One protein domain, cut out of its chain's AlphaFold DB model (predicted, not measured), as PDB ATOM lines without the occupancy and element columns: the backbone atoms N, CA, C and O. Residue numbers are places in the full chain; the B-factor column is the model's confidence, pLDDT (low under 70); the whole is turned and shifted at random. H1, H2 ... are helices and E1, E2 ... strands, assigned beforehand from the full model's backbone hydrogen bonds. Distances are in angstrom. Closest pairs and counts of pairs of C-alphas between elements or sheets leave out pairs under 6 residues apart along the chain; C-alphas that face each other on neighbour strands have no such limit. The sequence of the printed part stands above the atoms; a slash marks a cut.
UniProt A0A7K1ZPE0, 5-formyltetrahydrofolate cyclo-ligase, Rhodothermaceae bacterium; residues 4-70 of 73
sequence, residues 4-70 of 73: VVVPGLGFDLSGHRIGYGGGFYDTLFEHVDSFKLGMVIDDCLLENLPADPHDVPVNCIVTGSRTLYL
ATOM      1  N   VAL A   4      -0.140   7.756  26.653       96.81
ATOM      2  CA  VAL A   4       0.746   7.538  27.797       96.81
ATOM      3  C   VAL A   4       1.575   6.287  27.540       96.81
ATOM      4  O   VAL A   4       1.034   5.199  27.338       96.81
ATOM      5  N   VAL A   5       2.899   6.442  27.577       96.69
ATOM      6  CA  VAL A   5       3.829   5.310  27.593       96.69
ATOM      7  C   VAL A   5       4.003   4.859  29.038       96.69
ATOM      8  O   VAL A   5       4.423   5.636  29.899       96.69
ATOM      9  N   VAL A   6       3.650   3.606  29.294       95.81
ATOM     10  CA  VAL A   6       3.603   2.992  30.617       95.81
ATOM     11  C   VAL A   6       4.766   2.005  30.735       95.81
ATOM     12  O   VAL A   6       4.744   0.954  30.093       95.81
ATOM     13  N   PRO A   7       5.804   2.309  31.526       93.94
ATOM     14  CA  PRO A   7       6.818   1.335  31.884       93.94
ATOM     15  C   PRO A   7       6.273   0.360  32.936       93.94
ATOM     16  O   PRO A   7       5.407   0.702  33.746       93.94
ATOM     17  N   GLY A   8       6.832  -0.844  32.966       92.75
ATOM     18  CA  GLY A   8       6.525  -1.863  33.965       92.75
ATOM     19  C   GLY A   8       7.700  -2.815  34.159       92.75
ATOM     20  O   GLY A   8       8.563  -2.932  33.292       92.75
ATOM     21  N   LEU A   9       7.734  -3.483  35.310       95.12
ATOM     22  CA  LEU A   9       8.634  -4.607  35.585       95.12
ATOM     23  C   LEU A   9       8.200  -5.870  34.831       95.12
ATOM     24  O   LEU A   9       9.024  -6.733  34.543       95.12
ATOM     25  N   GLY A  10       6.914  -5.959  34.500       96.75
ATOM     26  CA  GLY A  10       6.356  -6.985  33.638       96.75
ATOM     27  C   GLY A  10       4.955  -6.616  33.178       96.75
ATOM     28  O   GLY A  10       4.293  -5.799  33.821       96.75
ATOM     29  N   PHE A  11       4.530  -7.221  32.073       97.50
ATOM     30  CA  PHE A  11       3.164  -7.152  31.557       97.50
ATOM     31  C   PHE A  11       2.645  -8.556  31.270       97.50
ATOM     32  O   PHE A  11       3.445  -9.456  31.017       97.50
ATOM     33  N   ASP A  12       1.330  -8.739  31.281       96.62
ATOM     34  CA  ASP A  12       0.694  -9.968  30.808       96.62
ATOM     35  C   ASP A  12      -0.063  -9.772  29.488       96.62
ATOM     36  O   ASP A  12      -0.171  -8.664  28.957       96.62
ATOM     37  N   LEU A  13      -0.583 -10.871  28.937       95.69
ATOM     38  CA  LEU A  13      -1.325 -10.869  27.673       95.69
ATOM     39  C   LEU A  13      -2.714 -10.214  27.769       95.69
ATOM     40  O   LEU A  13      -3.355 -10.014  26.740       95.69
ATOM     41  N   SER A  14      -3.173  -9.870  28.974       95.12
ATOM     42  CA  SER A  14      -4.409  -9.121  29.222       95.12
ATOM     43  C   SER A  14      -4.157  -7.627  29.448       95.12
ATOM     44  O   SER A  14      -5.106  -6.857  29.572       95.12
ATOM     45  N   GLY A  15      -2.894  -7.191  29.451       95.62
ATOM     46  CA  GLY A  15      -2.524  -5.789  29.606       95.62
ATOM     47  C   GLY A  15      -2.322  -5.355  31.050       95.62
ATOM     48  O   GLY A  15      -2.069  -4.168  31.282       95.62
ATOM     49  N   HIS A  16      -2.395  -6.273  32.015       95.69
ATOM     50  CA  HIS A  16      -1.997  -5.973  33.385       95.69
ATOM     51  C   HIS A  16      -0.488  -5.793  33.457       95.69
ATOM     52  O   HIS A  16       0.268  -6.259  32.600       95.69
ATOM     53  N   ARG A  17      -0.045  -5.091  34.497       94.75
ATOM     54  CA  ARG A  17       1.360  -4.752  34.688       94.75
ATOM     55  C   ARG A  17       1.756  -4.890  36.146       94.75
ATOM     56  O   ARG A  17       0.978  -4.557  37.030       94.75
ATOM     57  N   ILE A  18       3.014  -5.238  36.388       93.62
ATOM     58  CA  ILE A  18       3.646  -5.031  37.693       93.62
ATOM     59  C   ILE A  18       4.482  -3.756  37.620       93.62
ATOM     60  O   ILE A  18       5.435  -3.657  36.848       93.62
ATOM     61  N   GLY A  19       4.115  -2.762  38.427       89.38
ATOM     62  CA  GLY A  19       4.909  -1.553  38.647       89.38
ATOM     63  C   GLY A  19       5.791  -1.650  39.895       89.38
ATOM     64  O   GLY A  19       5.946  -2.705  40.496       89.38
ATOM     65  N   TYR A  20       6.321  -0.511  40.341       88.25
ATOM     66  CA  TYR A  20       7.116  -0.413  41.575       88.25
ATOM     67  C   TYR A  20       6.271  -0.284  42.863       88.25
ATOM     68  O   TYR A  20       6.819  -0.013  43.926       88.25
ATOM     69  N   GLY A  21       4.941  -0.431  42.779       84.62
ATOM     70  CA  GLY A  21       4.036  -0.393  43.941       84.62
ATOM     71  C   GLY A  21       3.598   1.000  44.416       84.62
ATOM     72  O   GLY A  21       3.018   1.120  45.486       84.62
ATOM     73  N   GLY A  22       3.866   2.061  43.646       85.25
ATOM     74  CA  GLY A  22       3.516   3.441  44.023       85.25
ATOM     75  C   GLY A  22       2.150   3.953  43.545       85.25
ATOM     76  O   GLY A  22       1.828   5.100  43.824       85.25
ATOM     77  N   GLY A  23       1.385   3.173  42.769       85.25
ATOM     78  CA  GLY A  23       0.043   3.554  42.283       85.25
ATOM     79  C   GLY A  23      -0.032   4.766  41.335       85.25
ATOM     80  O   GLY A  23      -1.117   5.156  40.923       85.25
ATOM     81  N   PHE A  24       1.103   5.365  40.952       90.00
ATOM     82  CA  PHE A  24       1.148   6.618  40.181       90.00
ATOM     83  C   PHE A  24       0.340   6.593  38.877       90.00
ATOM     84  O   PHE A  24      -0.313   7.576  38.535       90.00
ATOM     85  N   TYR A  25       0.416   5.488  38.133       91.50
ATOM     86  CA  TYR A  25      -0.265   5.362  36.846       91.50
ATOM     87  C   TYR A  25      -1.763   5.126  37.013       91.50
ATOM     88  O   TYR A  25      -2.535   5.687  36.247       91.50
ATOM     89  N   ASP A  26      -2.181   4.377  38.032       87.44
ATOM     90  CA  ASP A  26      -3.601   4.137  38.297       87.44
ATOM     91  C   ASP A  26      -4.284   5.455  38.686       87.44
ATOM     92  O   ASP A  26      -5.275   5.836  38.069       87.44
ATOM     93  N   THR A  27      -3.652   6.256  39.558       90.50
ATOM     94  CA  THR A  27      -4.118   7.622  39.861       90.50
ATOM     95  C   THR A  27      -4.135   8.523  38.625       90.50
ATOM     96  O   THR A  27      -5.053   9.321  38.453       90.50
ATOM     97  N   LEU A  28      -3.138   8.432  37.738       92.50
ATOM     98  CA  LEU A  28      -3.137   9.210  36.496       92.50
ATOM     99  C   LEU A  28      -4.339   8.846  35.612       92.50
ATOM    100  O   LEU A  28      -5.009   9.745  35.106       92.50
ATOM    101  N   PHE A  29      -4.621   7.554  35.439       92.06
ATOM    102  CA  PHE A  29      -5.682   7.067  34.554       92.06
ATOM    103  C   PHE A  29      -7.098   7.346  35.062       92.06
ATOM    104  O   PHE A  29      -8.018   7.381  34.253       92.06
ATOM    105  N   GLU A  30      -7.278   7.654  36.347       90.69
ATOM    106  CA  GLU A  30      -8.539   8.216  36.857       90.69
ATOM    107  C   GLU A  30      -8.848   9.614  36.287       90.69
ATOM    108  O   GLU A  30     -10.003  10.036  36.259       90.69
ATOM    109  N   HIS A  31      -7.828  10.346  35.827       92.62
ATOM    110  CA  HIS A  31      -7.949  11.750  35.421       92.62
ATOM    111  C   HIS A  31      -7.794  11.971  33.914       92.62
ATOM    112  O   HIS A  31      -8.052  13.078  33.430       92.62
ATOM    113  N   VAL A  32      -7.343  10.961  33.165       93.12
ATOM    114  CA  VAL A  32      -7.119  11.072  31.720       93.12
ATOM    115  C   VAL A  32      -7.672   9.868  30.973       93.12
ATOM    116  O   VAL A  32      -7.339   8.722  31.265       93.12
ATOM    117  N   ASP A  33      -8.451  10.147  29.934       92.06
ATOM    118  CA  ASP A  33      -8.830   9.151  28.939       92.06
ATOM    119  C   ASP A  33      -7.794   9.154  27.810       92.06
ATOM    120  O   ASP A  33      -7.901   9.883  26.825       92.06
ATOM    121  N   SER A  34      -6.700   8.428  28.034       93.94
ATOM    122  CA  SER A  34      -5.571   8.335  27.105       93.94
ATOM    123  C   SER A  34      -5.374   6.910  26.613       93.94
ATOM    124  O   SER A  34      -5.600   5.956  27.371       93.94
ATOM    125  N   PHE A  35      -4.830   6.761  25.404       95.94
ATOM    126  CA  PHE A  35      -4.310   5.479  24.940       95.94
ATOM    127  C   PHE A  35      -3.091   5.073  25.776       95.94
ATOM    128  O   PHE A  35      -2.177   5.873  25.986       95.94
ATOM    129  N   LYS A  36      -3.071   3.834  26.264       96.81
ATOM    130  CA  LYS A  36      -2.063   3.319  27.200       96.81
ATOM    131  C   LYS A  36      -1.188   2.312  26.467       96.81
ATOM    132  O   LYS A  36      -1.665   1.247  26.076       96.81
ATOM    133  N   LEU A  37       0.082   2.649  26.275       97.56
ATOM    134  CA  LEU A  37       1.063   1.787  25.620       97.56
ATOM    135  C   LEU A  37       2.048   1.263  26.662       97.56
ATOM    136  O   LEU A  37       2.885   2.013  27.155       97.56
ATOM    137  N   GLY A  38       1.946  -0.020  26.994       97.69
ATOM    138  CA  GLY A  38       2.925  -0.737  27.800       97.69
ATOM    139  C   GLY A  38       4.212  -0.970  27.017       97.69
ATOM    140  O   GLY A  38       4.166  -1.352  25.848       97.69
ATOM    141  N   MET A  39       5.365  -0.748  27.643       97.31
ATOM    142  CA  MET A  39       6.667  -1.011  27.028       97.31
ATOM    143  C   MET A  39       7.534  -1.851  27.957       97.31
ATOM    144  O   MET A  39       7.747  -1.486  29.115       97.31
ATOM    145  N   VAL A  40       8.035  -2.974  27.441       97.38
ATOM    146  CA  VAL A  40       8.783  -3.949  28.240       97.38
ATOM    147  C   VAL A  40       9.720  -4.793  27.370       97.38
ATOM    148  O   VAL A  40       9.526  -4.888  26.166       97.38
ATOM    149  N   ILE A  41      10.758  -5.400  27.945       97.38
ATOM    150  CA  ILE A  41      11.593  -6.376  27.222       97.38
ATOM    151  C   ILE A  41      10.862  -7.715  27.072       97.38
ATOM    152  O   ILE A  41       9.971  -8.020  27.861       97.38
ATOM    153  N   ASP A  42      11.246  -8.526  26.083       97.06
ATOM    154  CA  ASP A  42      10.545  -9.777  25.755       97.06
ATOM    155  C   ASP A  42      10.403 -10.733  26.952       97.06
ATOM    156  O   ASP A  42       9.321 -11.274  27.166       97.06
ATOM    157  N   ASP A  43      11.443 -10.860  27.780       97.38
ATOM    158  CA  ASP A  43      11.466 -11.747  28.959       97.38
ATOM    159  C   ASP A  43      10.554 -11.281  30.107       97.38
ATOM    160  O   ASP A  43      10.296 -12.020  31.054       97.38
ATOM    161  N   CYS A  44      10.060 -10.047  30.033       97.56
ATOM    162  CA  CYS A  44       9.160  -9.455  31.018       97.56
ATOM    163  C   CYS A  44       7.699  -9.438  30.533       97.56
ATOM    164  O   CYS A  44       6.833  -8.883  31.211       97.56
ATOM    165  N   LEU A  45       7.413 -10.032  29.371       97.69
ATOM    166  CA  LEU A  45       6.056 -10.318  28.926       97.69
ATOM    167  C   LEU A  45       5.680 -11.743  29.346       97.69
ATOM    168  O   LEU A  45       6.220 -12.722  28.836       97.69
ATOM    169  N   LEU A  46       4.756 -11.843  30.292       96.94
ATOM    170  CA  LEU A  46       4.378 -13.072  30.979       96.94
ATOM    171  C   LEU A  46       2.996 -13.549  30.523       96.94
ATOM    172  O   LEU A  46       2.230 -12.803  29.917       96.94
ATOM    173  N   GLU A  47       2.662 -14.807  30.811       95.06
ATOM    174  CA  GLU A  47       1.341 -15.344  30.462       95.06
ATOM    175  C   GLU A  47       0.233 -14.711  31.303       95.06
ATOM    176  O   GLU A  47      -0.796 -14.324  30.760       95.06
ATOM    177  N   ASN A  48       0.456 -14.593  32.614       94.50
ATOM    178  CA  ASN A  48      -0.496 -14.032  33.566       94.50
ATOM    179  C   ASN A  48       0.251 -13.313  34.689       94.50
ATOM    180  O   ASN A  48       1.293 -13.787  35.155       94.50
ATOM    181  N   LEU A  49      -0.320 -12.210  35.158       94.38
ATOM    182  CA  LEU A  49       0.124 -11.499  36.348       94.38
ATOM    183  C   LEU A  49      -1.017 -11.422  37.371       94.38
ATOM    184  O   LEU A  49      -2.188 -11.460  36.992       94.38
ATOM    185  N   PRO A  50      -0.709 -11.329  38.678       90.31
ATOM    186  CA  PRO A  50      -1.707 -10.897  39.641       90.31
ATOM    187  C   PRO A  50      -2.153  -9.474  39.283       90.31
ATOM    188  O   PRO A  50      -1.313  -8.617  39.008       90.31
ATOM    189  N   ALA A  51      -3.463  -9.253  39.294       88.62
ATOM    190  CA  ALA A  51      -4.081  -7.964  39.033       88.62
ATOM    191  C   ALA A  51      -5.118  -7.679  40.119       88.62
ATOM    192  O   ALA A  51      -5.890  -8.571  40.492       88.62
ATOM    193  N   ASP A  52      -5.130  -6.448  40.613       87.31
ATOM    194  CA  ASP A  52      -6.150  -5.967  41.533       87.31
ATOM    195  C   ASP A  52      -7.335  -5.362  40.758       87.31
ATOM    196  O   ASP A  52      -7.160  -4.836  39.659       87.31
ATOM    197  N   PRO A  53      -8.561  -5.355  41.320       86.62
ATOM    198  CA  PRO A  53      -9.742  -4.787  40.653       86.62
ATOM    199  C   PRO A  53      -9.634  -3.299  40.285       86.62
ATOM    200  O   PRO A  53     -10.470  -2.787  39.545       86.62
ATOM    201  N   HIS A  54      -8.657  -2.597  40.859       84.31
ATOM    202  CA  HIS A  54      -8.394  -1.182  40.620       84.31
ATOM    203  C   HIS A  54      -7.309  -0.947  39.562       84.31
ATOM    204  O   HIS A  54      -7.114   0.195  39.147       84.31
ATOM    205  N   ASP A  55      -6.613  -1.998  39.122       88.69
ATOM    206  CA  ASP A  55      -5.565  -1.881  38.117       88.69
ATOM    207  C   ASP A  55      -6.174  -1.602  36.747       88.69
ATOM    208  O   ASP A  55      -7.078  -2.296  36.277       88.69
ATOM    209  N   VAL A  56      -5.635  -0.590  36.071       91.56
ATOM    210  CA  VAL A  56      -6.076  -0.238  34.721       91.56
ATOM    211  C   VAL A  56      -5.171  -0.926  33.691       91.56
ATOM    212  O   VAL A  56      -3.972  -0.607  33.632       91.56
ATOM    213  N   PRO A  57      -5.703  -1.842  32.856       94.56
ATOM    214  CA  PRO A  57      -4.914  -2.522  31.838       94.56
ATOM    215  C   PRO A  57      -4.540  -1.577  30.692       94.56
ATOM    216  O   PRO A  57      -5.255  -0.620  30.366       94.56
ATOM    217  N   VAL A  58      -3.404  -1.855  30.050       96.25
ATOM    218  CA  VAL A  58      -2.972  -1.114  28.859       96.25
ATOM    219  C   VAL A  58      -3.769  -1.522  27.616       96.25
ATOM    220  O   VAL A  58      -4.383  -2.583  27.564       96.25
ATOM    221  N   ASN A  59      -3.754  -0.670  26.590       97.00
ATOM    222  CA  ASN A  59      -4.404  -0.941  25.306       97.00
ATOM    223  C   ASN A  59      -3.479  -1.691  24.335       97.00
ATOM    224  O   ASN A  59      -3.929  -2.361  23.410       97.00
ATOM    225  N   CYS A  60      -2.168  -1.534  24.508       97.44
ATOM    226  CA  CYS A  60      -1.155  -2.095  23.628       97.44
ATOM    227  C   CYS A  60       0.113  -2.390  24.423       97.44
ATOM    228  O   CYS A  60       0.450  -1.635  25.333       97.44
ATOM    229  N   ILE A  61       0.848  -3.433  24.040       98.06
ATOM    230  CA  ILE A  61       2.174  -3.746  24.581       98.06
ATOM    231  C   ILE A  61       3.186  -3.772  23.440       98.06
ATOM    232  O   ILE A  61       2.972  -4.431  22.423       98.06
ATOM    233  N   VAL A  62       4.303  -3.074  23.612       97.94
ATOM    234  CA  VAL A  62       5.461  -3.124  22.715       97.94
ATOM    235  C   VAL A  62       6.611  -3.817  23.434       97.94
ATOM    236  O   VAL A  62       7.011  -3.399  24.525       97.94
ATOM    237  N   THR A  63       7.153  -4.850  22.796       97.19
ATOM    238  CA  THR A  63       8.395  -5.507  23.198       97.19
ATOM    239  C   THR A  63       9.499  -5.305  22.166       97.19
ATOM    240  O   THR A  63       9.277  -4.713  21.109       97.19
ATOM    241  N   GLY A  64      10.707  -5.794  22.465       97.12
ATOM    242  CA  GLY A  64      11.822  -5.768  21.517       97.12
ATOM    243  C   GLY A  64      11.528  -6.543  20.230       97.12
ATOM    244  O   GLY A  64      12.002  -6.154  19.163       97.12
ATOM    245  N   SER A  65      10.725  -7.611  20.315       97.50
ATOM    246  CA  SER A  65      10.410  -8.482  19.176       97.50
ATOM    247  C   SER A  65       9.058  -8.232  18.506       97.50
ATOM    248  O   SER A  65       8.899  -8.598  17.340       97.50
ATOM    249  N   ARG A  66       8.061  -7.668  19.206       96.62
ATOM    250  CA  ARG A  66       6.690  -7.563  18.674       96.62
ATOM    251  C   ARG A  66       5.844  -6.468  19.317       96.62
ATOM    252  O   ARG A  66       6.171  -5.918  20.362       96.62
ATOM    253  N   THR A  67       4.696  -6.204  18.699       97.88
ATOM    254  CA  THR A  67       3.637  -5.346  19.241       97.88
ATOM    255  C   THR A  67       2.344  -6.146  19.360       97.88
ATOM    256  O   THR A  67       1.976  -6.863  18.432       97.88
ATOM    257  N   LEU A  68       1.669  -6.030  20.501       96.88
ATOM    258  CA  LEU A  68       0.388  -6.664  20.798       96.88
ATOM    259  C   LEU A  68      -0.669  -5.579  21.003       96.88
ATOM    260  O   LEU A  68      -0.524  -4.750  21.899       96.88
ATOM    261  N   TYR A  69      -1.724  -5.602  20.194       96.31
ATOM    262  CA  TYR A  69      -2.922  -4.795  20.415       96.31
ATOM    263  C   TYR A  69      -3.911  -5.623  21.228       96.31
ATOM    264  O   TYR A  69      -4.174  -6.772  20.875       96.31
ATOM    265  N   LEU A  70      -4.397  -5.062  22.333       93.69
ATOM    266  CA  LEU A  70      -5.274  -5.756  23.265       93.69
ATOM    267  C   LEU A  70      -6.692  -5.228  23.070       93.69
ATOM    268  O   LEU A  70      -6.954  -4.041  23.285       93.69
TER     269      LEU A  70
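What this domain is: This is residues 4 to 70 of the 73 residues of the protein "5-formyltetrahydrofolate cyclo-ligase" of Rhodothermaceae bacterium (UniProt A0A7K1ZPE0). With little regular structure, this is a small four-stranded sheet with E2 and long loops over one face, the other face bare, and a short helix, H1, grazing it. The 67 printed residues hold E1, E2, H1, E3, E4 and E5 along the chain; the class is mixed, with 24 residues in named elements. The sheet, order E1 E3 E4 E5, is mixed. It is compact, radius of gyration of the C-alphas 10.9 A, spanning 32 by 22 by 17 A.

How they stand to each other: Start at E1, residues 4 to 7, parallel to E3, residues 35 to 39, at 25 degrees; N 6 and O 37 are 2.8 A apart, within hydrogen-bond range. E2, residues 10 to 12, pairs with no named strand; its closest C-alpha pair with E3 is Phe 11 and Gly 38, 7.4 A. H1, residues 24 to 29, only grazes the sheet; every O i to N i+4 pair is within range. E3 is parallel to E4, residues 60 to 62, with N 38 and O 60 at 2.8 A. E4 and E5, residues 67 to 69, form an antiparallel hairpin, with N 68 and O 61 at 2.8 A.

Where its parts are: Find C-alpha 4 at (0.746, 7.538, 27.797), where E1 begins; E3 runs 12.9 A, and E5 ends at C-alpha 69, (-2.922, -4.795, 20.415).

The domain as a whole: The C-alphas farthest apart, His 31 and Ser 65, are 31.8 A apart. The links E2 to H1 and E3 to E4 are long. The printed part has no cut, and no printed residue is under 70.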